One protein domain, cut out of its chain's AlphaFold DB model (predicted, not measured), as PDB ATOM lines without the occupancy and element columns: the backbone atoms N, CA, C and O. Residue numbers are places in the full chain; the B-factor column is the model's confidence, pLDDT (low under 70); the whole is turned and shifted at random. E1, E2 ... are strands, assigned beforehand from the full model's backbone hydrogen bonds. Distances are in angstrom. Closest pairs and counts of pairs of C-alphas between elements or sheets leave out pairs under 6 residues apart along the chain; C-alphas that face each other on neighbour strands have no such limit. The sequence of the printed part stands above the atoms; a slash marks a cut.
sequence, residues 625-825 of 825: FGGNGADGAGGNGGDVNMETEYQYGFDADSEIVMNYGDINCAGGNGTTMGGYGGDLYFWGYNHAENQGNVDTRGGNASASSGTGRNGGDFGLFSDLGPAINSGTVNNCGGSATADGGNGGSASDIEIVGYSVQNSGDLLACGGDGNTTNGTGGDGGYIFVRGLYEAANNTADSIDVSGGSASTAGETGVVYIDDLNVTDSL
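Overview. This is residues 625 to 825 of the 825 residues of an uncharacterized protein of Myxococcales bacterium (UniProt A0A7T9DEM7). With little regular structure, the chain winds in stacked turns, a flattened solenoid whose two parallel sheets, built of strands E1 to E10, are partly face to face, with unnamed loops making the far end. Of 201 printed residues, 44 are in these ten named strands; the class is all strand. It is compact, radius of gyration of the C-alphas 17.5 A, spanning 59 by 36 by 24 A.

Along the chain. Find E1, residues 640 to 644, from C-alpha 640 at (177.549, 188.313, 288.791); the first sheet runs, strand beside strand, from E1 to E3, residues 680 to 683, E5, residues 714 to 717, E7, residues 749 to 753, E9, residues 781 to 786, 16.4 A from first to last C-alpha, and E10, residues 813 to 816, with C-alpha 816 at (198.226, 194.066, 275.960). The second sheet has E2, 656 to 659, E4, 687 to 690, E6, 722 to 725, and E8, 755 to 758.

Arrangement. Look at parallel E5 and E7: N 716 and O 750 are within hydrogen-bond range, 2.8 A. Across the sandwich, two sheets face to face, the closest C-alphas of E6 and E7, Ala 723 and Gly 753, are 4.5 A apart.

Size, cuts and confidence. The printed part has no cut, E9 to E10 is a long link, and residues 647 to 652 have pLDDT under 70.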
ATOM      1  N   PHE A 625     175.812 178.113 287.869       96.75
ATOM      2  CA  PHE A 625     175.849 177.333 286.642       96.75
ATOM      3  C   PHE A 625     174.440 176.956 286.174       96.75
ATOM      4  O   PHE A 625     173.523 176.710 286.967       96.75
ATOM      5  N   GLY A 626     174.260 176.889 284.863       95.62
ATOM      6  CA  GLY A 626     173.016 176.439 284.263       95.62
ATOM      7  C   GLY A 626     172.749 174.958 284.527       95.62
ATOM      8  O   GLY A 626     173.659 174.130 284.597       95.62
ATOM      9  N   GLY A 627     171.475 174.597 284.652       94.88
ATOM     10  CA  GLY A 627     171.067 173.213 284.846       94.88
ATOM     11  C   GLY A 627     171.337 172.355 283.611       94.88
ATOM     12  O   GLY A 627     171.240 172.823 282.477       94.88
ATOM     13  N   ASN A 628     171.643 171.073 283.803       94.69
ATOM     14  CA  ASN A 628     171.822 170.159 282.673       94.69
ATOM     15  C   ASN A 628     170.463 169.724 282.095       94.69
ATOM     16  O   ASN A 628     169.536 169.495 282.863       94.69
ATOM     17  N   GLY A 629     170.332 169.542 280.780       92.81
ATOM     18  CA  GLY A 629     169.151 168.940 280.142       92.81
ATOM     19  C   GLY A 629     169.421 167.504 279.693       92.81
ATOM     20  O   GLY A 629     170.287 167.294 278.844       92.81
ATOM     21  N   ALA A 630     168.695 166.513 280.226       90.06
ATOM     22  CA  ALA A 630     168.933 165.107 279.875       90.06
ATOM     23  C   ALA A 630     168.529 164.769 278.434       90.06
ATOM     24  O   ALA A 630     169.269 164.064 277.754       90.06
ATOM     25  N   ASP A 631     167.406 165.303 277.946       88.31
ATOM     26  CA  ASP A 631     166.882 165.009 276.598       88.31
ATOM     27  C   ASP A 631     166.793 166.253 275.692       88.31
ATOM     28  O   ASP A 631     166.439 166.164 274.515       88.31
ATOM     29  N   GLY A 632     167.120 167.428 276.227       91.62
ATOM     30  CA  GLY A 632     166.917 168.730 275.600       91.62
ATOM     31  C   GLY A 632     168.121 169.656 275.744       91.62
ATOM     32  O   GLY A 632     169.266 169.208 275.663       91.62
ATOM     33  N   ALA A 633     167.865 170.954 275.890       94.94
ATOM     34  CA  ALA A 633     168.914 171.961 276.032       94.94
ATOM     35  C   ALA A 633     169.382 172.090 277.490       94.94
ATOM     36  O   ALA A 633     168.581 171.922 278.411       94.94
ATOM     37  N   GLY A 634     170.657 172.414 277.698       95.38
ATOM     38  CA  GLY A 634     171.148 172.913 278.981       95.38
ATOM     39  C   GLY A 634     170.683 174.350 279.235       95.38
ATOM     40  O   GLY A 634     170.416 175.097 278.293       95.38
ATOM     41  N   GLY A 635     170.558 174.726 280.504       95.88
ATOM     42  CA  GLY A 635     170.208 176.085 280.917       95.88
ATOM     43  C   GLY A 635     171.409 177.024 280.890       95.88
ATOM     44  O   GLY A 635     172.549 176.569 280.936       95.88
ATOM     45  N   ASN A 636     171.173 178.332 280.826       97.50
ATOM     46  CA  ASN A 636     172.261 179.315 280.839       97.50
ATOM     47  C   ASN A 636     172.867 179.465 282.242       97.50
ATOM     48  O   ASN A 636     172.161 179.285 283.236       97.50
ATOM     49  N   GLY A 637     174.148 179.811 282.310       96.81
ATOM     50  CA  GLY A 637     174.786 180.343 283.505       96.81
ATOM     51  C   GLY A 637     174.193 181.692 283.914       96.81
ATOM     52  O   GLY A 637     173.418 182.295 283.171       96.81
ATOM     53  N   GLY A 638     174.504 182.101 285.137       96.31
ATOM     54  CA  GLY A 638     173.975 183.288 285.792       96.31
ATOM     55  C   GLY A 638     174.975 184.430 285.839       96.31
ATOM     56  O   GLY A 638     176.174 184.188 285.770       96.31
ATOM     57  N   ASP A 639     174.497 185.657 286.009       97.31
ATOM     58  CA  ASP A 639     175.372 186.835 285.985       97.31
ATOM     59  C   ASP A 639     175.821 187.232 287.395       97.31
ATOM     60  O   ASP A 639     175.061 187.100 288.364       97.31
ATOM     61  N   VAL A 640     177.033 187.774 287.523       98.12
ATOM     62  CA  VAL A 640     177.549 188.313 288.791       98.12
ATOM     63  C   VAL A 640     178.062 189.726 288.593       98.12
ATOM     64  O   VAL A 640     179.002 189.962 287.840       98.12
ATOM     65  N   ASN A 641     177.482 190.653 289.346       97.75
ATOM     66  CA  ASN A 641     177.843 192.055 289.314       97.75
ATOM     67  C   ASN A 641     178.307 192.556 290.692       97.75
ATOM     68  O   ASN A 641     177.587 192.386 291.684       97.75
ATOM     69  N   MET A 642     179.490 193.171 290.756       97.81
ATOM     70  CA  MET A 642     180.049 193.786 291.965       97.81
ATOM     71  C   MET A 642     180.563 195.189 291.647       97.81
ATOM     72  O   MET A 642     181.555 195.336 290.932       97.81
ATOM     73  N   GLU A 643     179.916 196.216 292.197       95.12
ATOM     74  CA  GLU A 643     180.216 197.604 291.839       95.12
ATOM     75  C   GLU A 643     180.240 198.551 293.039       95.12
ATOM     76  O   GLU A 643     179.430 198.452 293.969       95.12
ATOM     77  N   THR A 644     181.134 199.534 292.952       92.12
ATOM     78  CA  THR A 644     181.173 200.715 293.821       92.12
ATOM     79  C   THR A 644     180.983 201.969 292.981       92.12
ATOM     80  O   THR A 644     181.817 202.231 292.132       92.12
ATOM     81  N   GLU A 645     179.959 202.780 293.213       82.81
ATOM     82  CA  GLU A 645     179.734 204.029 292.475       82.81
ATOM     83  C   GLU A 645     180.652 205.159 292.963       82.81
ATOM     84  O   GLU A 645     180.937 205.259 294.152       82.81
ATOM     85  N   TYR A 646     181.052 206.054 292.056       73.00
ATOM     86  CA  TYR A 646     181.899 207.208 292.359       73.00
ATOM     87  C   TYR A 646     181.178 208.544 292.163       73.00
ATOM     88  O   TYR A 646     180.431 208.736 291.199       73.00
ATOM     89  N   GLN A 647     181.502 209.521 293.017       66.69
ATOM     90  CA  GLN A 647     181.157 210.924 292.801       66.69
ATOM     91  C   GLN A 647     182.396 211.832 292.829       66.69
ATOM     92  O   GLN A 647     183.168 211.842 293.783       66.69
ATOM     93  N   TYR A 648     182.531 212.666 291.789       60.75
ATOM     94  CA  TYR A 648     183.689 213.536 291.565       60.75
ATOM     95  C   TYR A 648     184.072 214.391 292.784       60.75
ATOM     96  O   TYR A 648     183.266 215.201 293.245       60.75
ATOM     97  N   GLY A 649     185.325 214.273 293.241       54.66
ATOM     98  CA  GLY A 649     185.909 215.140 294.274       54.66
ATOM     99  C   GLY A 649     186.221 214.481 295.621       54.66
ATOM    100  O   GLY A 649     186.703 215.183 296.509       54.66
ATOM    101  N   PHE A 650     185.995 213.172 295.764       59.41
ATOM    102  CA  PHE A 650     186.407 212.383 296.928       59.41
ATOM    103  C   PHE A 650     187.326 211.254 296.476       59.41
ATOM    104  O   PHE A 650     186.875 210.306 295.853       59.41
ATOM    105  N   ASP A 651     188.617 211.377 296.767       56.19
ATOM    106  CA  ASP A 651     189.564 210.274 296.609       56.19
ATOM    107  C   ASP A 651     189.563 209.487 297.923       56.19
ATOM    108  O   ASP A 651     190.099 209.952 298.935       56.19
ATOM    109  N   ALA A 652     188.824 208.379 297.956       63.75
ATOM    110  CA  ALA A 652     188.685 207.559 299.149       63.75
ATOM    111  C   ALA A 652     189.139 206.128 298.883       63.75
ATOM    112  O   ALA A 652     188.494 205.381 298.147       63.75
ATOM    113  N   ASP A 653     190.174 205.708 299.612       71.06
ATOM    114  CA  ASP A 653     190.720 204.343 299.612       71.06
ATOM    115  C   ASP A 653     189.671 203.242 299.910       71.06
ATOM    116  O   ASP A 653     189.974 202.055 299.820       71.06
ATOM    117  N   SER A 654     188.440 203.598 300.305       78.31
ATOM    118  CA  SER A 654     187.354 202.664 300.612       78.31
ATOM    119  C   SER A 654     186.564 202.158 299.403       78.31
ATOM    120  O   SER A 654     185.832 201.185 299.572       78.31
ATOM    121  N   GLU A 655     186.673 202.776 298.223       88.25
ATOM    122  CA  GLU A 655     185.894 202.430 297.016       88.25
ATOM    123  C   GLU A 655     186.543 201.268 296.244       88.25
ATOM    124  O   GLU A 655     187.174 201.444 295.199       88.25
ATOM    125  N   ILE A 656     186.432 200.069 296.822       91.88
ATOM    126  CA  ILE A 656     187.148 198.866 296.382       91.88
ATOM    127  C   ILE A 656     186.196 197.713 296.048       91.88
ATOM    128  O   ILE A 656     185.212 197.488 296.753       91.88
ATOM    129  N   VAL A 657     186.538 196.916 295.038       97.31
ATOM    130  CA  VAL A 657     185.905 195.616 294.767       97.31
ATOM    131  C   VAL A 657     186.934 194.507 294.946       97.31
ATOM    132  O   VAL A 657     188.033 194.580 294.398       97.31
ATOM    133  N   MET A 658     186.595 193.479 295.724       97.25
ATOM    134  CA  MET A 658     187.472 192.327 295.952       97.25
ATOM    135  C   MET A 658     186.697 191.010 295.927       97.25
ATOM    136  O   MET A 658     185.771 190.821 296.718       97.25
ATOM    137  N   ASN A 659     187.142 190.069 295.096       97.75
ATOM    138  CA  ASN A 659     186.664 188.690 295.067       97.75
ATOM    139  C   ASN A 659     187.785 187.690 295.396       97.75
ATOM    140  O   ASN A 659     188.778 187.594 294.678       97.75
ATOM    141  N   TYR A 660     187.592 186.896 296.451       94.88
ATOM    142  CA  TYR A 660     188.518 185.838 296.879       94.88
ATOM    143  C   TYR A 660     187.946 184.419 296.732       94.88
ATOM    144  O   TYR A 660     188.678 183.451 296.935       94.88
ATOM    145  N   GLY A 661     186.644 184.273 296.472       93.56
ATOM    146  CA  GLY A 661     186.002 182.970 296.289       93.56
ATOM    147  C   GLY A 661     185.940 182.557 294.824       93.56
ATOM    148  O   GLY A 661     185.903 183.414 293.940       93.56
ATOM    149  N   ASP A 662     185.918 181.250 294.572       96.19
ATOM    150  CA  ASP A 662     185.739 180.725 293.215       96.19
ATOM    151  C   ASP A 662     184.320 181.033 292.710       96.19
ATOM    152  O   ASP A 662     183.355 180.981 293.477       96.19
ATOM    153  N   ILE A 663     184.180 181.337 291.421       98.00
ATOM    154  CA  ILE A 663     182.910 181.660 290.769       98.00
ATOM    155  C   ILE A 663     182.691 180.706 289.599       98.00
ATOM    156  O   ILE A 663     183.499 180.642 288.675       98.00
ATOM    157  N   ASN A 664     181.575 179.981 289.616       97.81
ATOM    158  CA  ASN A 664     181.184 179.069 288.547       97.81
ATOM    159  C   ASN A 664     179.804 179.432 287.996       97.81
ATOM    160  O   ASN A 664     178.780 178.996 288.535       97.81
ATOM    161  N   CYS A 665     179.798 180.176 286.893       97.56
ATOM    162  CA  CYS A 665     178.622 180.549 286.114       97.56
ATOM    163  C   CYS A 665     178.612 179.865 284.735       97.56
ATOM    164  O   CYS A 665     178.177 180.444 283.738       97.56
ATOM    165  N   ALA A 666     179.106 178.628 284.651       98.25
ATOM    166  CA  ALA A 666     179.126 177.871 283.408       98.25
ATOM    167  C   ALA A 666     177.713 177.570 282.876       98.25
ATOM    168  O   ALA A 666     176.769 177.324 283.631       98.25
ATOM    169  N   GLY A 667     177.571 177.500 281.557       97.38
ATOM    170  CA  GLY A 667     176.367 176.996 280.911       97.38
ATOM    171  C   GLY A 667     176.150 175.505 281.176       97.38
ATOM    172  O   GLY A 667     177.081 174.696 281.167       97.38
ATOM    173  N   GLY A 668     174.893 175.113 281.371       96.50
ATOM    174  CA  GLY A 668     174.508 173.721 281.572       96.50
ATOM    175  C   GLY A 668     174.720 172.878 280.317       96.50
ATOM    176  O   GLY A 668     174.571 173.349 279.188       96.50
ATOM    177  N   ASN A 669     175.040 171.598 280.487       96.56
ATOM    178  CA  ASN A 669     175.152 170.677 279.356       96.56
ATOM    179  C   ASN A 669     173.766 170.226 278.898       96.56
ATOM    180  O   ASN A 669     172.875 170.020 279.719       96.56
ATOM    181  N   GLY A 670     173.593 169.998 277.603       95.31
ATOM    182  CA  GLY A 670     172.372 169.404 277.070       95.31
ATOM    183  C   GLY A 670     172.639 168.281 276.085       95.31
ATOM    184  O   GLY A 670     173.759 168.027 275.642       95.31
ATOM    185  N   THR A 671     171.571 167.600 275.704       94.62
ATOM    186  CA  THR A 671     171.610 166.628 274.617       94.62
ATOM    187  C   THR A 671     171.542 167.344 273.271       94.62
ATOM    188  O   THR A 671     172.402 167.116 272.426       94.62
ATOM    189  N   THR A 672     170.606 168.276 273.073       95.12
ATOM    190  CA  THR A 672     170.450 168.987 271.786       95.12
ATOM    191  C   THR A 672     171.289 170.261 271.686       95.12
ATOM    192  O   THR A 672     171.767 170.604 270.607       95.12
ATOM    193  N   MET A 673     171.474 170.968 272.797       96.81
ATOM    194  CA  MET A 673     172.228 172.219 272.877       96.81
ATOM    195  C   MET A 673     172.779 172.403 274.286       96.81
ATOM    196  O   MET A 673     172.085 172.083 275.245       96.81
ATOM    197  N   GLY A 674     173.974 172.972 274.419       96.94
ATOM    198  CA  GLY A 674     174.405 173.523 275.703       96.94
ATOM    199  C   GLY A 674     173.623 174.780 276.089       96.94
ATOM    200  O   GLY A 674     172.821 175.283 275.298       96.94
ATOM    201  N   GLY A 675     173.885 175.306 277.281       97.56
ATOM    202  CA  GLY A 675     173.491 176.653 277.694       97.56
ATOM    203  C   GLY A 675     174.631 177.658 277.555       97.56
ATOM    204  O   GLY A 675     175.797 177.271 277.518       97.56
ATOM    205  N   TYR A 676     174.305 178.942 277.452       98.38
ATOM    206  CA  TYR A 676     175.313 180.007 277.459       98.38
ATOM    207  C   TYR A 676     175.997 180.108 278.827       98.38
ATOM    208  O   TYR A 676     175.354 179.810 279.832       98.38
ATOM    209  N   GLY A 677     177.266 180.509 278.868       97.88
ATOM    210  CA  GLY A 677     177.894 180.995 280.098       97.88
ATOM    211  C   GLY A 677     177.260 182.299 280.590       97.88
ATOM    212  O   GLY A 677     176.586 182.968 279.809       97.88
ATOM    213  N   GLY A 678     177.427 182.613 281.874       97.44
ATOM    214  CA  GLY A 678     176.964 183.875 282.467       97.44
ATOM    215  C   GLY A 678     178.034 184.967 282.476       97.44
ATOM    216  O   GLY A 678     179.226 184.654 282.440       97.44
ATOM    217  N   ASP A 679     177.605 186.227 282.551       98.06
ATOM    218  CA  ASP A 679     178.492 187.390 282.452       98.06
ATOM    219  C   ASP A 679     178.907 187.913 283.836       98.06
ATOM    220  O   ASP A 679     178.100 188.011 284.769       98.06
ATOM    221  N   LEU A 680     180.183 188.271 283.980       98.31
ATOM    222  CA  LEU A 680     180.772 188.772 285.223       98.31
ATOM    223  C   LEU A 680     181.311 190.190 285.034       98.31
ATOM    224  O   LEU A 680     182.148 190.427 284.163       98.31
ATOM    225  N   TYR A 681     180.892 191.115 285.898       98.00
ATOM    226  CA  TYR A 681     181.324 192.513 285.864       98.00
ATOM    227  C   TYR A 681     181.736 192.998 287.255       98.00
ATOM    228  O   TYR A 681     180.906 193.099 288.161       98.00
ATOM    229  N   PHE A 682     183.026 193.292 287.432       98.31
ATOM    230  CA  PHE A 682     183.599 193.839 288.662       98.31
ATOM    231  C   PHE A 682     184.161 195.228 288.388       98.31
ATOM    232  O   PHE A 682     185.127 195.368 287.636       98.31
ATOM    233  N   TRP A 683     183.592 196.252 289.023       96.88
ATOM    234  CA  TRP A 683     184.034 197.635 288.852       96.88
ATOM    235  C   TRP A 683     184.258 198.317 290.199       96.88
ATOM    236  O   TRP A 683     183.317 198.599 290.944       96.88
ATOM    237  N   GLY A 684     185.527 198.571 290.514       93.38
ATOM    238  CA  GLY A 684     185.947 199.262 291.727       93.38
ATOM    239  C   GLY A 684     186.681 200.549 291.391       93.38
ATOM    240  O   GLY A 684     187.692 200.518 290.690       93.38
ATOM    241  N   TYR A 685     186.211 201.687 291.900       89.69
ATOM    242  CA  TYR A 685     186.734 202.984 291.464       89.69
ATOM    243  C   TYR A 685     188.233 203.155 291.769       89.69
ATOM    244  O   TYR A 685     189.010 203.496 290.872       89.69
ATOM    245  N   ASN A 686     188.642 202.823 293.001       88.06
ATOM    246  CA  ASN A 686     190.018 202.977 293.489       88.06
ATOM    247  C   ASN A 686     190.781 201.653 293.638       88.06
ATOM    248  O   ASN A 686     191.980 201.676 293.911       88.06
ATOM    249  N   HIS A 687     190.124 200.501 293.465       92.62
ATOM    250  CA  HIS A 687     190.768 199.179 293.435       92.62
ATOM    251  C   HIS A 687     189.795 198.111 292.941       92.62
ATOM    252  O   HIS A 687     188.663 198.051 293.427       92.62
ATOM    253  N   ALA A 688     190.247 197.211 292.070       97.12
ATOM    254  CA  ALA A 688     189.490 196.015 291.712       97.12
ATOM    255  C   ALA A 688     190.390 194.778 291.714       97.12
ATOM    256  O   ALA A 688     191.447 194.762 291.083       97.12
ATOM    257  N   GLU A 689     189.979 193.725 292.418       98.06
ATOM    258  CA  GLU A 689     190.798 192.524 292.574       98.06
ATOM    259  C   GLU A 689     189.998 191.224 292.516       98.06
ATOM    260  O   GLU A 689     188.982 191.070 293.193       98.06
ATOM    261  N   ASN A 690     190.516 190.263 291.749       98.56
ATOM    262  CA  ASN A 690     190.039 188.889 291.685       98.56
ATOM    263  C   ASN A 690     191.175 187.892 291.986       98.56
ATOM    264  O   ASN A 690     192.196 187.849 291.295       98.56
ATOM    265  N   GLN A 691     190.978 187.048 292.997       97.88
ATOM    266  CA  GLN A 691     191.865 185.924 293.321       97.88
ATOM    267  C   GLN A 691     191.214 184.554 293.098       97.88
ATOM    268  O   GLN A 691     191.923 183.561 292.957       97.88
ATOM    269  N   GLY A 692     189.880 184.492 293.080       97.44
ATOM    270  CA  GLY A 692     189.147 183.255 292.830       97.44
ATOM    271  C   GLY A 692     189.183 182.844 291.362       97.44
ATOM    272  O   GLY A 692     189.277 183.689 290.468       97.44
ATOM    273  N   ASN A 693     189.087 181.543 291.104       98.38
ATOM    274  CA  ASN A 693     188.925 181.047 289.743       98.38
ATOM    275  C   ASN A 693     187.528 181.387 289.227       98.38
ATOM    276  O   ASN A 693     186.550 181.299 289.964       98.38
ATOM    277  N   VAL A 694     187.446 181.732 287.951       98.62
ATOM    278  CA  VAL A 694     186.221 182.095 287.250       98.62
ATOM    279  C   VAL A 694     185.981 181.090 286.128       98.62
ATOM    280  O   VAL A 694     186.838 180.894 285.268       98.62
ATOM    281  N   ASP A 695     184.807 180.463 286.122       98.50
ATOM    282  CA  ASP A 695     184.341 179.605 285.033       98.50
ATOM    283  C   ASP A 695     182.997 180.113 284.501       98.50
ATOM    284  O   ASP A 695     181.960 179.953 285.146       98.50
ATOM    285  N   THR A 696     183.014 180.724 283.319       97.94
ATOM    286  CA  THR A 696     181.827 181.166 282.569       97.94
ATOM    287  C   THR A 696     181.729 180.421 281.239       97.94
ATOM    288  O   THR A 696     181.155 180.907 280.267       97.94
ATOM    289  N   ARG A 697     182.300 179.216 281.149       98.25
ATOM    290  CA  ARG A 697     182.300 178.446 279.904       98.25
ATOM    291  C   ARG A 697     180.895 178.140 279.388       98.25
ATOM    292  O   ARG A 697     179.949 177.943 280.152       98.25
ATOM    293  N   GLY A 698     180.777 177.981 278.076       98.25
ATOM    294  CA  GLY A 698     179.561 177.486 277.448       98.25
ATOM    295  C   GLY A 698     179.315 176.000 277.722       98.25
ATOM    296  O   GLY A 698     180.239 175.195 277.881       98.25
ATOM    297  N   GLY A 699     178.041 175.615 277.738       98.06
ATOM    298  CA  GLY A 699     177.607 174.238 277.938       98.06
ATOM    299  C   GLY A 699     177.832 173.353 276.711       98.06
ATOM    300  O   GLY A 699     177.742 173.803 275.563       98.06
ATOM    301  N   ASN A 700     178.080 172.064 276.941       98.19
ATOM    302  CA  ASN A 700     178.290 171.091 275.868       98.19
ATOM    303  C   ASN A 700     176.967 170.526 275.324       98.19
ATOM    304  O   ASN A 700     175.964 170.478 276.039       98.19
ATOM    305  N   ALA A 701     176.993 170.026 274.085       97.62
ATOM    306  CA  ALA A 701     175.917 169.234 273.488       97.62
ATOM    307  C   ALA A 701     176.395 167.824 273.106       97.62
ATOM    308  O   ALA A 701     177.501 167.652 272.595       97.62
ATOM    309  N   SER A 702     175.558 166.805 273.327       96.38
ATOM    310  CA  SER A 702     175.949 165.399 273.117       96.38
ATOM    311  C   SER A 702     175.272 164.686 271.933       96.38
ATOM    312  O   SER A 702     175.761 163.640 271.502       96.38
ATOM    313  N   ALA A 703     174.182 165.223 271.371       95.56
ATOM    314  CA  ALA A 703     173.467 164.624 270.240       95.56
ATOM    315  C   ALA A 703     174.060 164.993 268.873       95.56
ATOM    316  O   ALA A 703     174.727 166.014 268.704       95.56
ATOM    317  N   SER A 704     173.738 164.181 267.861       96.06
ATOM    318  CA  SER A 704     173.986 164.514 266.456       96.06
ATOM    319  C   SER A 704     173.350 165.853 266.082       96.06
ATOM    320  O   SER A 704     172.204 166.123 266.443       96.06
ATOM    321  N   SER A 705     174.091 166.672 265.337       95.25
ATOM    322  CA  SER A 705     173.738 168.056 265.001       95.25
ATOM    323  C   SER A 705     173.485 168.949 266.221       95.25
ATOM    324  O   SER A 705     172.807 169.968 266.100       95.25
ATOM    325  N   GLY A 706     174.007 168.564 267.389       96.25
ATOM    326  CA  GLY A 706     173.959 169.377 268.593       96.25
ATOM    327  C   GLY A 706     174.885 170.590 268.506       96.25
ATOM    328  O   GLY A 706     175.853 170.598 267.744       96.25
ATOM    329  N   THR A 707     174.591 171.604 269.315       98.19
ATOM    330  CA  THR A 707     175.363 172.853 269.336       98.19
ATOM    331  C   THR A 707     175.867 173.148 270.743       98.19
ATOM    332  O   THR A 707     175.069 173.350 271.663       98.19
ATOM    333  N   GLY A 708     177.186 173.189 270.909       97.25
ATOM    334  CA  GLY A 708     177.813 173.778 272.084       97.25
ATOM    335  C   GLY A 708     177.578 175.286 272.078       97.25
ATOM    336  O   GLY A 708     177.497 175.901 271.015       97.25
ATOM    337  N   ARG A 709     177.363 175.886 273.247       98.25
ATOM    338  CA  ARG A 709     177.014 177.314 273.348       98.25
ATOM    339  C   ARG A 709     178.198 178.167 273.749       98.25
ATOM    340  O   ARG A 709     179.252 177.639 274.078       98.25
ATOM    341  N   ASN A 710     178.023 179.478 273.663       98.44
ATOM    342  CA  ASN A 710     179.112 180.404 273.912       98.44
ATOM    343  C   ASN A 710     179.426 180.506 275.408       98.44
ATOM    344  O   ASN A 710     178.534 180.276 276.233       98.44
ATOM    345  N   GLY A 711     180.672 180.849 275.730       97.88
ATOM    346  CA  GLY A 711     181.029 181.320 277.070       97.88
ATOM    347  C   GLY A 711     180.421 182.691 277.380       97.88
ATOM    348  O   GLY A 711     179.802 183.302 276.507       97.88
ATOM    349  N   GLY A 712     180.563 183.146 278.621       97.50
ATOM    350  CA  GLY A 712     180.172 184.489 279.062       97.50
ATOM    351  C   GLY A 712     181.349 185.461 279.093       97.50
ATOM    352  O   GLY A 712     182.502 185.043 278.963       97.50
ATOM    353  N   ASP A 713     181.059 186.743 279.266       97.81
ATOM    354  CA  ASP A 713     182.064 187.800 279.392       97.81
ATOM    355  C   ASP A 713     182.629 187.877 280.823       97.81
ATOM    356  O   ASP A 713     181.943 187.585 281.808       97.81
ATOM    357  N   PHE A 714     183.890 188.293 280.959       98.44
ATOM    358  CA  PHE A 714     184.488 188.646 282.250       98.44
ATOM    359  C   PHE A 714     185.145 190.020 282.176       98.44
ATOM    360  O   PHE A 714     186.065 190.223 281.387       98.44
ATOM    361  N   GLY A 715     184.716 190.934 283.040       98.44
ATOM    362  CA  GLY A 715     185.269 192.274 283.153       98.44
ATOM    363  C   GLY A 715     185.747 192.599 284.567       98.44
ATOM    364  O   GLY A 715     184.975 192.509 285.521       98.44
ATOM    365  N   LEU A 716     187.006 193.018 284.695       98.62
ATOM    366  CA  LEU A 716     187.615 193.521 285.926       98.62
ATOM    367  C   LEU A 716     188.171 194.926 285.688       98.62
ATOM    368  O   LEU A 716     189.150 195.103 284.960       98.62
ATOM    369  N   PHE A 717     187.571 195.916 286.338       97.75
ATOM    370  CA  PHE A 717     187.777 197.319 286.012       97.75
ATOM    371  C   PHE A 717     188.118 198.172 287.234       97.75
ATOM    372  O   PHE A 717     187.432 198.108 288.257       97.75
ATOM    373  N   SER A 718     189.130 199.030 287.092       94.00
ATOM    374  CA  SER A 718     189.418 200.108 288.036       94.00
ATOM    375  C   SER A 718     189.856 201.397 287.338       94.00
ATOM    376  O   SER A 718     190.756 201.395 286.501       94.00
ATOM    377  N   ASP A 719     189.227 202.520 287.683       87.44
ATOM    378  CA  ASP A 719     189.443 203.791 286.984       87.44
ATOM    379  C   ASP A 719     190.693 204.527 287.494       87.44
ATOM    380  O   ASP A 719     191.518 204.992 286.701       87.44
ATOM    381  N   LEU A 720     190.833 204.645 288.820       85.94
ATOM    382  CA  LEU A 720     191.959 205.319 289.484       85.94
ATOM    383  C   LEU A 720     192.888 204.352 290.224       85.94
ATOM    384  O   LEU A 720     193.983 204.738 290.631       85.94
ATOM    385  N   GLY A 721     192.466 203.098 290.368       88.38
ATOM    386  CA  GLY A 721     193.168 202.062 291.105       88.38
ATOM    387  C   GLY A 721     193.828 200.987 290.255       88.38
ATOM    388  O   GLY A 721     193.680 200.951 289.028       88.38
ATOM    389  N   PRO A 722     194.560 200.064 290.897       92.50
ATOM    390  CA  PRO A 722     195.011 198.858 290.231       92.50
ATOM    391  C   PRO A 722     193.828 197.920 289.938       92.50
ATOM    392  O   PRO A 722     192.929 197.754 290.766       92.50
ATOM    393  N   ALA A 723     193.879 197.253 288.785       97.62
ATOM    394  CA  ALA A 723     193.097 196.050 288.512       97.62
ATOM    395  C   ALA A 723     194.013 194.818 288.622       97.62
ATOM    396  O   ALA A 723     195.014 194.708 287.904       97.62
ATOM    397  N   ILE A 724     193.704 193.913 289.552       98.44
ATOM    398  CA  ILE A 724     194.553 192.764 289.900       98.44
ATOM    399  C   ILE A 724     193.789 191.461 289.679       98.44
ATOM    400  O   ILE A 724     192.791 191.208 290.345       98.44
ATOM    401  N   ASN A 725     194.288 190.591 288.802       98.62
ATOM    402  CA  ASN A 725     193.763 189.238 288.638       98.62
ATOM    403  C   ASN A 725     194.846 188.186 288.898       98.62
ATOM    404  O   ASN A 725     195.922 188.215 288.303       98.62
ATOM    405  N   SER A 726     194.541 187.218 289.759       98.44
ATOM    406  CA  SER A 726     195.415 186.065 290.016       98.44
ATOM    407  C   SER A 726     194.726 184.710 289.865       98.44
ATOM    408  O   SER A 726     195.422 183.699 289.792       98.44
ATOM    409  N   GLY A 727     193.395 184.685 289.767       98.25
ATOM    410  CA  GLY A 727     192.631 183.473 289.483       98.25
ATOM    411  C   GLY A 727     192.584 183.148 287.991       98.25
ATOM    412  O   GLY A 727     192.676 184.041 287.144       98.25
ATOM    413  N   THR A 728     192.429 181.866 287.660       98.62
ATOM    414  CA  THR A 728     192.191 181.436 286.275       98.62
ATOM    415  C   THR A 728     190.813 181.902 285.818       98.62
ATOM    416  O   THR A 728     189.838 181.692 286.532       98.62
ATOM    417  N   VAL A 729     190.723 182.473 284.618       98.69
ATOM    418  CA  VAL A 729     189.467 182.877 283.971       98.69
ATOM    419  C   VAL A 729     189.226 181.978 282.760       98.69
ATOM    420  O   VAL A 729     190.045 181.938 281.844       98.69
ATOM    421  N   ASN A 730     188.121 181.233 282.764       98.31
ATOM    422  CA  ASN A 730     187.737 180.303 281.706       98.31
ATOM    423  C   ASN A 730     186.364 180.662 281.122       98.31
ATOM    424  O   ASN A 730     185.326 180.295 281.673       98.31
ATOM    425  N   ASN A 731     186.392 181.291 279.951       97.38
ATOM    426  CA  ASN A 731     185.230 181.751 279.192       97.38
ATOM    427  C   ASN A 731     185.102 180.968 277.870       97.38
ATOM    428  O   ASN A 731     184.552 181.455 276.879       97.38
ATOM    429  N   CYS A 732     185.655 179.751 277.819       98.44
ATOM    430  CA  CYS A 732     185.671 178.956 276.600       98.44
ATOM    431  C   CYS A 732     184.263 178.559 276.137       98.44
ATOM    432  O   CYS A 732     183.347 178.333 276.932       98.44
ATOM    433  N   GLY A 733     184.102 178.371 274.833       98.12
ATOM    434  CA  GLY A 733     182.883 177.824 274.263       98.12
ATOM    435  C   GLY A 733     182.643 176.352 274.624       98.12
ATOM    436  O   GLY A 733     183.556 175.566 274.890       98.12
ATOM    437  N   GLY A 734     181.376 175.955 274.613       98.25
ATOM    438  CA  GLY A 734     180.948 174.578 274.812       98.25
ATOM    439  C   GLY A 734     181.195 173.707 273.582       98.25
ATOM    440  O   GLY A 734     181.120 174.167 272.445       98.25
ATOM    441  N   SER A 735     181.458 172.421 273.793       98.50
ATOM    442  CA  SER A 735     181.771 171.461 272.727       98.50
ATOM    443  C   SER A 735     180.543 170.675 272.253       98.50
ATOM    444  O   SER A 735     179.637 170.379 273.035       98.50
ATOM    445  N   ALA A 736     180.534 170.269 270.982       98.00
ATOM    446  CA  ALA A 736     179.575 169.331 270.401       98.00
ATOM    447  C   ALA A 736     180.251 168.411 269.373       98.00
ATOM    448  O   ALA A 736     180.275 168.667 268.170       98.00
ATOM    449  N   THR A 737     180.802 167.297 269.852       97.56
ATOM    450  CA  THR A 737     181.674 166.422 269.050       97.56
ATOM    451  C   THR A 737     180.936 165.301 268.306       97.56
ATOM    452  O   THR A 737     181.544 164.572 267.516       97.56
ATOM    453  N   ALA A 738     179.630 165.130 268.531       97.06
ATOM    454  CA  ALA A 738     178.797 164.137 267.841       97.06
ATOM    455  C   ALA A 738     178.580 164.483 266.354       97.06
ATOM    456  O   ALA A 738     178.861 165.595 265.933       97.06
ATOM    457  N   ASP A 739     178.106 163.530 265.539       97.06
ATOM    458  CA  ASP A 739     177.959 163.690 264.076       97.06
ATOM    459  C   ASP A 739     177.222 164.986 263.689       97.06
ATOM    460  O   ASP A 739     176.097 165.211 264.130       97.06
ATOM    461  N   GLY A 740     177.854 165.841 262.883       95.56
ATOM    462  CA  GLY A 740     177.336 167.149 262.467       95.56
ATOM    463  C   GLY A 740     177.263 168.220 263.564       95.56
ATOM    464  O   GLY A 740     176.604 169.235 263.347       95.56
ATOM    465  N   GLY A 741     177.856 167.989 264.738       97.31
ATOM    466  CA  GLY A 741     177.830 168.917 265.869       97.31
ATOM    467  C   GLY A 741     178.761 170.122 265.702       97.31
ATOM    468  O   GLY A 741     179.834 170.003 265.103       97.31
ATOM    469  N   ASN A 742     178.344 171.271 266.239       98.38
ATOM    470  CA  ASN A 742     179.082 172.535 266.165       98.38
ATOM    471  C   ASN A 742     179.468 173.039 267.559       98.38
ATOM    472  O   ASN A 742     178.610 173.113 268.441       98.38
ATOM    473  N   GLY A 743     180.734 173.403 267.747       97.69
ATOM    474  CA  GLY A 743     181.204 174.044 268.973       97.69
ATOM    475  C   GLY A 743     180.715 175.490 269.100       97.69
ATOM    476  O   GLY A 743     180.399 176.134 268.099       97.69
ATOM    477  N   GLY A 744     180.626 175.986 270.332       98.19
ATOM    478  CA  GLY A 744     180.277 177.374 270.640       98.19
ATOM    479  C   GLY A 744     181.506 178.274 270.679       98.19
ATOM    480  O   GLY A 744     182.605 177.791 270.938       98.19
ATOM    481  N   SER A 745     181.335 179.570 270.428       98.50
ATOM    482  CA  SER A 745     182.445 180.533 270.482       98.50
ATOM    483  C   SER A 745     182.783 180.924 271.922       98.50
ATOM    484  O   SER A 745     181.925 180.866 272.801       98.50
ATOM    485  N   ALA A 746     184.017 181.340 272.174       97.25
ATOM    486  CA  ALA A 746     184.336 182.071 273.394       97.25
ATOM    487  C   ALA A 746     183.812 183.513 273.334       97.25
ATOM    488  O   ALA A 746     183.450 184.011 272.263       97.25
ATOM    489  N   SER A 747     183.793 184.144 274.501       95.31
ATOM    490  CA  SER A 747     183.463 185.559 274.693       95.31
ATOM    491  C   SER A 747     184.666 186.287 275.308       95.31
ATOM    492  O   SER A 747     185.768 185.722 275.337       95.31
ATOM    493  N   ASP A 748     184.496 187.531 275.744       96.00
ATOM    494  CA  ASP A 748     185.621 188.426 275.996       96.00
ATOM    495  C   ASP A 748     186.096 188.393 277.459       96.00
ATOM    496  O   ASP A 748     185.340 188.135 278.402       96.00
ATOM    497  N   ILE A 749     187.395 188.637 277.646       98.56
ATOM    498  CA  ILE A 749     188.044 188.828 278.948       98.56
ATOM    499  C   ILE A 749     188.674 190.222 278.951       98.56
ATOM    500  O   ILE A 749     189.616 190.483 278.201       98.56
ATOM    501  N   GLU A 750     188.200 191.105 279.824       98.31
ATOM    502  CA  GLU A 750     188.687 192.474 279.978       98.31
ATOM    503  C   GLU A 750     189.241 192.710 281.386       98.31
ATOM    504  O   GLU A 750     188.545 192.556 282.386       98.31
ATOM    505  N   ILE A 751     190.507 193.120 281.471       98.50
ATOM    506  CA  ILE A 751     191.155 193.550 282.712       98.50
ATOM    507  C   ILE A 751     191.749 194.934 282.470       98.50
ATOM    508  O   ILE A 751     192.759 195.077 281.774       98.50
ATOM    509  N   VAL A 752     191.119 195.961 283.041       98.00
ATOM    510  CA  VAL A 752     191.465 197.364 282.793       98.00
ATOM    511  C   VAL A 752     191.618 198.111 284.110       98.00
ATOM    512  O   VAL A 752     190.727 198.098 284.947       98.00
ATOM    513  N   GLY A 753     192.749 198.781 284.299       95.00
ATOM    514  CA  GLY A 753     193.087 199.463 285.551       95.00
ATOM    515  C   GLY A 753     193.904 200.727 285.311       95.00
ATOM    516  O   GLY A 753     194.504 200.865 284.245       95.00
ATOM    517  N   TYR A 754     194.045 201.612 286.304       88.62
ATOM    518  CA  TYR A 754     195.096 202.646 286.287       88.62
ATOM    519  C   TYR A 754     196.471 202.001 286.054       88.62
ATOM    520  O   TYR A 754     197.234 202.411 285.172       88.62
ATOM    521  N   SER A 755     196.722 200.931 286.814       92.38
ATOM    522  CA  SER A 755     197.751 199.920 286.579       92.38
ATOM    523  C   SER A 755     197.094 198.536 286.538       92.38
ATOM    524  O   SER A 755     196.015 198.345 287.104       92.38
ATOM    525  N   VAL A 756     197.721 197.565 285.872       97.56
ATOM    526  CA  VAL A 756     197.190 196.196 285.781       97.56
ATOM    527  C   VAL A 756     198.240 195.173 286.182       97.56
ATOM    528  O   VAL A 756     199.384 195.234 285.725       97.56
ATOM    529  N   GLN A 757     197.831 194.204 287.004       97.69
ATOM    530  CA  GLN A 757     198.621 193.023 287.342       97.69
ATOM    531  C   GLN A 757     197.793 191.766 287.082       97.69
ATOM    532  O   GLN A 757     196.820 191.509 287.784       97.69
ATOM    533  N   ASN A 758     198.195 190.971 286.093       98.25
ATOM    534  CA  ASN A 758     197.615 189.657 285.847       98.25
ATOM    535  C   ASN A 758     198.654 188.554 286.065       98.25
ATOM    536  O   ASN A 758     199.753 188.604 285.508       98.25
ATOM    537  N   SER A 759     198.301 187.537 286.843       98.19
ATOM    538  CA  SER A 759     199.071 186.292 286.971       98.19
ATOM    539  C   SER A 759     198.234 185.034 286.744       98.19
ATOM    540  O   SER A 759     198.798 183.947 286.705       98.19
ATOM    541  N   GLY A 760     196.908 185.164 286.641       98.19
ATOM    542  CA  GLY A 760     196.012 184.042 286.380       98.19
ATOM    543  C   GLY A 760     195.940 183.693 284.895       98.19
ATOM    544  O   GLY A 760     196.054 184.577 284.042       98.19
ATOM    545  N   ASP A 761     195.736 182.410 284.595       98.44
ATOM    546  CA  ASP A 761     195.542 181.932 283.223       98.44
ATOM    547  C   ASP A 761     194.255 182.499 282.618       98.44
ATOM    548  O   ASP A 761     193.224 182.550 283.288       98.44
ATOM    549  N   LEU A 762     194.306 182.894 281.344       98.50
ATOM    550  CA  LEU A 762     193.178 183.510 280.639       98.50
ATOM    551  C   LEU A 762     192.786 182.638 279.440       98.50
ATOM    552  O   LEU A 762     193.544 182.525 278.476       98.50
ATOM    553  N   LEU A 763     191.616 182.002 279.507       98.31
ATOM    554  CA  LEU A 763     191.142 181.028 278.522       98.31
ATOM    555  C   LEU A 763     189.846 181.530 277.868       98.31
ATOM    556  O   LEU A 763     188.763 181.430 278.441       98.31
ATOM    557  N   ALA A 764     189.958 182.031 276.643       97.94
ATOM    558  CA  ALA A 764     188.860 182.425 275.762       97.94
ATOM    559  C   ALA A 764     188.891 181.565 274.482       97.94
ATOM    560  O   ALA A 764     188.938 182.065 273.356       97.94
ATOM    561  N   CYS A 765     188.903 180.243 274.666       98.06
ATOM    562  CA  CYS A 765     189.031 179.256 273.599       98.06
ATOM    563  C   CYS A 765     187.679 178.823 273.005       98.06
ATOM    564  O   CYS A 765     186.688 178.644 273.714       98.06
ATOM    565  N   GLY A 766     187.618 178.615 271.694       98.12
ATOM    566  CA  GLY A 766     186.435 178.086 271.025       98.12
ATOM    567  C   GLY A 766     186.166 176.619 271.377       98.12
ATOM    568  O   GLY A 766     187.085 175.825 271.566       98.12
ATOM    569  N   GLY A 767     184.894 176.229 271.444       98.12
ATOM    570  CA  GLY A 767     184.493 174.852 271.730       98.12
ATOM    571  C   GLY A 767     184.701 173.905 270.545       98.12
ATOM    572  O   GLY A 767     184.574 174.298 269.382       98.12
ATOM    573  N   ASP A 768     184.963 172.627 270.820       98.50
ATOM    574  CA  ASP A 768     185.200 171.633 269.771       98.50
ATOM    575  C   ASP A 768     183.908 171.230 269.046       98.50
ATOM    576  O   ASP A 768     182.868 170.987 269.663       98.50
ATOM    577  N   GLY A 769     183.987 171.094 267.723       97.75
ATOM    578  CA  GLY A 769     182.928 170.550 266.874       97.75
ATOM    579  C   GLY A 769     183.248 169.141 266.372       97.75
ATOM    580  O   GLY A 769     184.260 168.523 266.708       97.75
ATOM    581  N   ASN A 770     182.394 168.599 265.507       97.81
ATOM    582  CA  ASN A 770     182.666 167.299 264.900       97.81
ATOM    583  C   ASN A 770     183.825 167.353 263.889       97.81
ATOM    584  O   ASN A 770     183.814 168.130 262.933       97.81
ATOM    585  N   THR A 771     184.786 166.437 264.018       96.31
ATOM    586  CA  THR A 771     185.987 166.384 263.166       96.31
ATOM    587  C   THR A 771     185.740 165.921 261.724       96.31
ATOM    588  O   THR A 771     186.654 165.976 260.906       96.31
ATOM    589  N   THR A 772     184.539 165.441 261.391       96.44
ATOM    590  CA  THR A 772     184.180 164.935 260.053       96.44
ATOM    591  C   THR A 772     183.300 165.911 259.273       96.44
ATOM    592  O   THR A 772     183.489 166.068 258.069       96.44
ATOM    593  N   ASN A 773     182.333 166.549 259.934       95.56
ATOM    594  CA  ASN A 773     181.313 167.382 259.284       95.56
ATOM    595  C   ASN A 773     180.730 168.488 260.191       95.56
ATOM    596  O   ASN A 773     179.613 168.939 259.945       95.56
ATOM    597  N   GLY A 774     181.457 168.901 261.231       96.38
ATOM    598  CA  GLY A 774     181.082 169.999 262.128       96.38
ATOM    599  C   GLY A 774     182.008 171.211 262.033       96.38
ATOM    600  O   GLY A 774     183.078 171.140 261.410       96.38
ATOM    601  N   THR A 775     181.604 172.294 262.693       98.19
ATOM    602  CA  THR A 775     182.370 173.542 262.825       98.19
ATOM    603  C   THR A 775     182.825 173.743 264.273       98.19
ATOM    604  O   THR A 775     182.044 173.517 265.194       98.19
ATOM    605  N   GLY A 776     184.086 174.119 264.482       97.81
ATOM    606  CA  GLY A 776     184.600 174.517 265.793       97.81
ATOM    607  C   GLY A 776     184.193 175.954 266.102       97.81
ATOM    608  O   GLY A 776     183.997 176.740 265.178       97.81
ATOM    609  N   GLY A 777     184.029 176.290 267.376       98.06
ATOM    610  CA  GLY A 777     183.716 177.659 267.774       98.06
ATOM    611  C   GLY A 777     184.911 178.594 267.628       98.06
ATOM    612  O   GLY A 777     186.054 178.145 267.673       98.06
ATOM    613  N   ASP A 778     184.658 179.887 267.479       98.50
ATOM    614  CA  ASP A 778     185.727 180.886 267.384       98.50
ATOM    615  C   ASP A 778     186.313 181.198 268.772       98.50
ATOM    616  O   ASP A 778     185.598 181.148 269.778       98.50
ATOM    617  N   GLY A 779     187.606 181.518 268.829       97.81
ATOM    618  CA  GLY A 779     188.242 182.087 270.019       97.81
ATOM    619  C   GLY A 779     187.823 183.545 270.259       97.81
ATOM    620  O   GLY A 779     187.443 184.249 269.322       97.81
ATOM    621  N   GLY A 780     187.883 183.989 271.515       97.00
ATOM    622  CA  GLY A 780     187.418 185.308 271.968       97.00
ATOM    623  C   GLY A 780     188.513 186.373 272.011       97.00
ATOM    624  O   GLY A 780     189.646 186.150 271.565       97.00
ATOM    625  N   TYR A 781     188.184 187.545 272.557       97.62
ATOM    626  CA  TYR A 781     189.150 188.622 272.758       97.62
ATOM    627  C   TYR A 781     189.625 188.689 274.207       97.62
ATOM    628  O   TYR A 781     188.852 188.536 275.148       97.62
ATOM    629  N   ILE A 782     190.918 188.955 274.389       98.38
ATOM    630  CA  ILE A 782     191.505 189.199 275.708       98.38
ATOM    631  C   ILE A 782     192.152 190.580 275.703       98.38
ATOM    632  O   ILE A 782     193.067 190.833 274.916       98.38
ATOM    633  N   PHE A 783     191.709 191.454 276.603       97.81
ATOM    634  CA  PHE A 783     192.244 192.795 276.808       97.81
ATOM    635  C   PHE A 783     192.859 192.907 278.201       97.81
ATOM    636  O   PHE A 783     192.163 192.812 279.207       97.81
ATOM    637  N   VAL A 784     194.164 193.161 278.261       97.88
ATOM    638  CA  VAL A 784     194.871 193.491 279.505       97.88
ATOM    639  C   VAL A 784     195.471 194.881 279.338       97.88
ATOM    640  O   VAL A 784     196.422 195.062 278.575       97.88
ATOM    641  N   ARG A 785     194.886 195.884 279.996       96.94
ATOM    642  CA  ARG A 785     195.155 197.288 279.667       96.94
ATOM    643  C   ARG A 785     195.352 198.161 280.893       96.94
ATOM    644  O   ARG A 785     194.411 198.428 281.635       96.94
ATOM    645  N   GLY A 786     196.553 198.702 281.036       95.06
ATOM    646  CA  GLY A 786     196.781 199.818 281.936       95.06
ATOM    647  C   GLY A 786     196.423 201.153 281.273       95.06
ATOM    648  O   GLY A 786     196.815 201.438 280.141       95.06
ATOM    649  N   LEU A 787     195.635 201.977 281.961       90.31
ATOM    650  CA  LEU A 787     195.187 203.282 281.470       90.31
ATOM    651  C   LEU A 787     196.305 204.330 281.525       90.31
ATOM    652  O   LEU A 787     196.360 205.223 280.675       90.31
ATOM    653  N   TYR A 788     197.186 204.229 282.524       88.06
ATOM    654  CA  TYR A 788     198.249 205.204 282.780       88.06
ATOM    655  C   TYR A 788     199.621 204.561 282.987       88.06
ATOM    656  O   TYR A 788     200.631 205.132 282.565       88.06
ATOM    657  N   GLU A 789     199.668 203.383 283.601       91.44
ATOM    658  CA  GLU A 789     200.877 202.569 283.726       91.44
ATOM    659  C   GLU A 789     200.808 201.355 282.798       91.44
ATOM    660  O   GLU A 789     199.727 200.954 282.394       91.44
ATOM    661  N   ALA A 790     201.952 200.768 282.439       89.31
ATOM    662  CA  ALA A 790     201.963 199.586 281.580       89.31
ATOM    663  C   ALA A 790     201.379 198.365 282.312       89.31
ATOM    664  O   ALA A 790     201.696 198.134 283.484       89.31
ATOM    665  N   ALA A 791     200.581 197.561 281.614       93.94
ATOM    666  CA  ALA A 791     200.073 196.303 282.133       93.94
ATOM    667  C   ALA A 791     201.210 195.297 282.359       93.94
ATOM    668  O   ALA A 791     202.065 195.071 281.498       93.94
ATOM    669  N   ASN A 792     201.192 194.637 283.516       94.88
ATOM    670  CA  ASN A 792     202.075 193.517 283.814       94.88
ATOM    671  C   ASN A 792     201.282 192.209 283.766       94.88
ATOM    672  O   ASN A 792     200.474 191.941 284.655       94.88
ATOM    673  N   ASN A 793     201.533 191.389 282.747       94.81
ATOM    674  CA  ASN A 793     200.913 190.079 282.597       94.81
ATOM    675  C   ASN A 793     201.962 188.965 282.723       94.81
ATOM    676  O   ASN A 793     202.958 188.952 282.000       94.81
ATOM    677  N   THR A 794     201.722 188.040 283.647       96.12
ATOM    678  CA  THR A 794     202.609 186.931 284.023       96.12
ATOM    679  C   THR A 794     201.903 185.575 284.008       96.12
ATOM    680  O   THR A 794     202.436 184.624 284.570       96.12
ATOM    681  N   ALA A 795     200.720 185.490 283.386       95.31
ATOM    682  CA  ALA A 795     199.989 184.237 283.202       95.31
ATOM    683  C   ALA A 795     200.870 183.149 282.568       95.31
ATOM    684  O   ALA A 795     201.642 183.434 281.648       95.31
ATOM    685  N   ASP A 796     200.717 181.906 283.029       93.81
ATOM    686  CA  ASP A 796     201.414 180.759 282.440       93.81
ATOM    687  C   ASP A 796     200.784 180.375 281.091       93.81
ATOM    688  O   ASP A 796     201.483 179.909 280.186       93.81
ATOM    689  N   SER A 797     199.471 180.588 280.946       94.88
ATOM    690  CA  SER A 797     198.711 180.293 279.735       94.88
ATOM    691  C   SER A 797     197.741 181.415 279.360       94.88
ATOM    692  O   SER A 797     196.935 181.874 280.172       94.88
ATOM    693  N   ILE A 798     197.767 181.795 278.081       97.19
ATOM    694  CA  ILE A 798     196.742 182.618 277.432       97.19
ATOM    695  C   ILE A 798     196.252 181.849 276.207       97.19
ATOM    696  O   ILE A 798     197.036 181.590 275.295       97.19
ATOM    697  N   ASP A 799     194.977 181.470 276.190       96.94
ATOM    698  CA  ASP A 799     194.399 180.645 275.128       96.94
ATOM    699  C   ASP A 799     193.220 181.356 274.459       96.94
ATOM    700  O   ASP A 799     192.163 181.528 275.057       96.94
ATOM    701  N   VAL A 800     193.407 181.743 273.196       97.81
ATOM    702  CA  VAL A 800     192.361 182.276 272.303       97.81
ATOM    703  C   VAL A 800     192.165 181.383 271.076       97.81
ATOM    704  O   VAL A 800     191.765 181.843 270.007       97.81
ATOM    705  N   SER A 801     192.527 180.103 271.176       97.25
ATOM    706  CA  SER A 801     192.441 179.175 270.051       97.25
ATOM    707  C   SER A 801     190.998 178.983 269.582       97.25
ATOM    708  O   SER A 801     190.056 178.976 270.372       97.25
ATOM    709  N   GLY A 802     190.822 178.817 268.270       97.31
ATOM    710  CA  GLY A 802     189.565 178.326 267.715       97.31
ATOM    711  C   GLY A 802     189.397 176.832 267.994       97.31
ATOM    712  O   GLY A 802     190.369 176.074 268.014       97.31
ATOM    713  N   GLY A 803     188.154 176.399 268.173       97.38
ATOM    714  CA  GLY A 803     187.809 175.013 268.458       97.38
ATOM    715  C   GLY A 803     188.138 174.067 267.304       97.38
ATOM    716  O   GLY A 803     188.082 174.420 266.118       97.38
ATOM    717  N   SER A 804     188.446 172.815 267.639       97.50
ATOM    718  CA  SER A 804     188.792 171.789 266.655       97.50
ATOM    719  C   SER A 804     187.542 171.200 266.001       97.50
ATOM    720  O   SER A 804     186.627 170.757 266.689       97.50
ATOM    721  N   ALA A 805     187.507 171.119 264.665       97.19
ATOM    722  CA  ALA A 805     186.471 170.394 263.920       97.19
ATOM    723  C   ALA A 805     186.882 170.151 262.454       97.19
ATOM    724  O   ALA A 805     188.024 170.395 262.065       97.19
ATOM    725  N   SER A 806     185.947 169.674 261.619       97.38
ATOM    726  CA  SER A 806     186.159 169.574 260.165       97.38
ATOM    727  C   SER A 806     186.367 170.942 259.505       97.38
ATOM    728  O   SER A 806     187.171 171.073 258.585       97.38
ATOM    729  N   THR A 807     185.668 171.958 260.018       97.69
ATOM    730  CA  THR A 807     185.943 173.378 259.787       97.69
ATOM    731  C   THR A 807     186.355 173.956 261.132       97.69
ATOM    732  O   THR A 807     185.504 174.129 261.999       97.69
ATOM    733  N   ALA A 808     187.655 174.152 261.351       97.06
ATOM    734  CA  ALA A 808     188.151 174.729 262.599       97.06
ATOM    735  C   ALA A 808     187.597 176.148 262.796       97.06
ATOM    736  O   ALA A 808     187.351 176.843 261.807       97.06
ATOM    737  N   GLY A 809     187.399 176.539 264.054       97.44
ATOM    738  CA  GLY A 809     187.044 177.914 264.392       97.44
ATOM    739  C   GLY A 809     188.208 178.873 264.164       97.44
ATOM    740  O   GLY A 809     189.374 178.461 264.111       97.44
ATOM    741  N   GLU A 810     187.893 180.154 264.030       97.81
ATOM    742  CA  GLU A 810     188.909 181.196 263.916       97.81
ATOM    743  C   GLU A 810     189.607 181.416 265.267       97.81
ATOM    744  O   GLU A 810     189.016 181.263 266.336       97.81
ATOM    745  N   THR A 811     190.893 181.762 265.219       97.12
ATOM    746  CA  THR A 811     191.645 182.152 266.424       97.12
ATOM    747  C   THR A 811     191.261 183.574 266.817       97.12
ATOM    748  O   THR A 811     191.170 184.450 265.954       97.12
ATOM    749  N   GLY A 812     191.043 183.789 268.111       97.06
ATOM    750  CA  GLY A 812     190.760 185.091 268.695       97.06
ATOM    751  C   GLY A 812     191.986 186.005 268.745       97.06
ATOM    752  O   GLY A 812     193.000 185.764 268.083       97.06
ATOM    753  N   VAL A 813     191.900 187.086 269.521       97.44
ATOM    754  CA  VAL A 813     192.937 188.130 269.548       97.44
ATOM    755  C   VAL A 813     193.263 188.552 270.973       97.44
ATOM    756  O   VAL A 813     192.373 188.775 271.787       97.44
ATOM    757  N   VAL A 814     194.553 188.730 271.252       98.00
ATOM    758  CA  VAL A 814     195.045 189.219 272.545       98.00
ATOM    759  C   VAL A 814     195.661 190.603 272.395       98.00
ATOM    760  O   VAL A 814     196.578 190.805 271.591       98.00
ATOM    761  N   TYR A 815     195.182 191.542 273.209       96.94
ATOM    762  CA  TYR A 815     195.693 192.900 273.338       96.94
ATOM    763  C   TYR A 815     196.306 193.120 274.722       96.94
ATOM    764  O   TYR A 815     195.640 192.944 275.741       96.94
ATOM    765  N   ILE A 816     197.565 193.561 274.750       95.25
ATOM    766  CA  ILE A 816     198.226 194.066 275.960       95.25
ATOM    767  C   ILE A 816     198.595 195.526 275.706       95.25
ATOM    768  O   ILE A 816     199.332 195.807 274.764       95.25
ATOM    769  N   ASP A 817     198.056 196.451 276.503       94.06
ATOM    770  CA  ASP A 817     198.225 197.906 276.327       94.06
ATOM    771  C   ASP A 817     197.981 198.371 274.876       94.06
ATOM    772  O   ASP A 817     198.808 199.039 274.250       94.06
ATOM    773  N   ASP A 818     196.835 197.964 274.315       91.50
ATOM    774  CA  ASP A 818     196.389 198.252 272.943       91.50
ATOM    775  C   ASP A 818     197.304 197.687 271.819       91.50
ATOM    776  O   ASP A 818     197.044 197.900 270.629       91.50
ATOM    777  N   LEU A 819     198.344 196.910 272.152       93.75
ATOM    778  CA  LEU A 819     199.172 196.161 271.200       93.75
ATOM    779  C   LEU A 819     198.634 194.741 271.012       93.75
ATOM    780  O   LEU A 819     198.523 193.979 271.967       93.75
ATOM    781  N   ASN A 820     198.369 194.361 269.760       95.62
ATOM    782  CA  ASN A 820     198.044 192.978 269.419       95.62
ATOM    783  C   ASN A 820     199.303 192.102 269.553       95.62
ATOM    784  O   ASN A 820     200.276 192.302 268.820       95.62
ATOM    785  N   VAL A 821     199.263 191.139 270.473       93.94
ATOM    786  CA  VAL A 821     200.374 190.231 270.809       93.94
ATOM    787  C   VAL A 821     200.078 188.768 270.472       93.94
ATOM    788  O   VAL A 821     200.858 187.892 270.833       93.94
ATOM    789  N   THR A 822     198.990 188.491 269.751       90.81
ATOM    790  CA  THR A 822     198.489 187.127 269.488       90.81
ATOM    791  C   THR A 822     199.557 186.185 268.916       90.81
ATOM    792  O   THR A 822     199.706 185.066 269.386       90.81
ATOM    793  N   ASP A 823     200.370 186.651 267.960       85.38
ATOM    794  CA  ASP A 823     201.427 185.848 267.315       85.38
ATOM    795  C   ASP A 823     202.678 185.620 268.193       85.38
ATOM    796  O   ASP A 823     203.621 184.943 267.773       85.38
ATOM    797  N   SER A 824     202.742 186.248 269.370       75.44
ATOM    798  CA  SER A 824     203.886 186.186 270.292       75.44
ATOM    799  C   SER A 824     203.639 185.354 271.553       75.44
ATOM    800  O   SER A 824     204.525 185.313 272.410       75.44
ATOM    801  N   LEU A 825     202.466 184.716 271.641       71.69
ATOM    802  CA  LEU A 825     202.026 183.863 272.748       71.69
ATOM    803  C   LEU A 825     202.470 182.405 272.593       71.69
ATOM    804  O   LEU A 825     202.588 181.922 271.441       71.69
TER     805      LEU A 825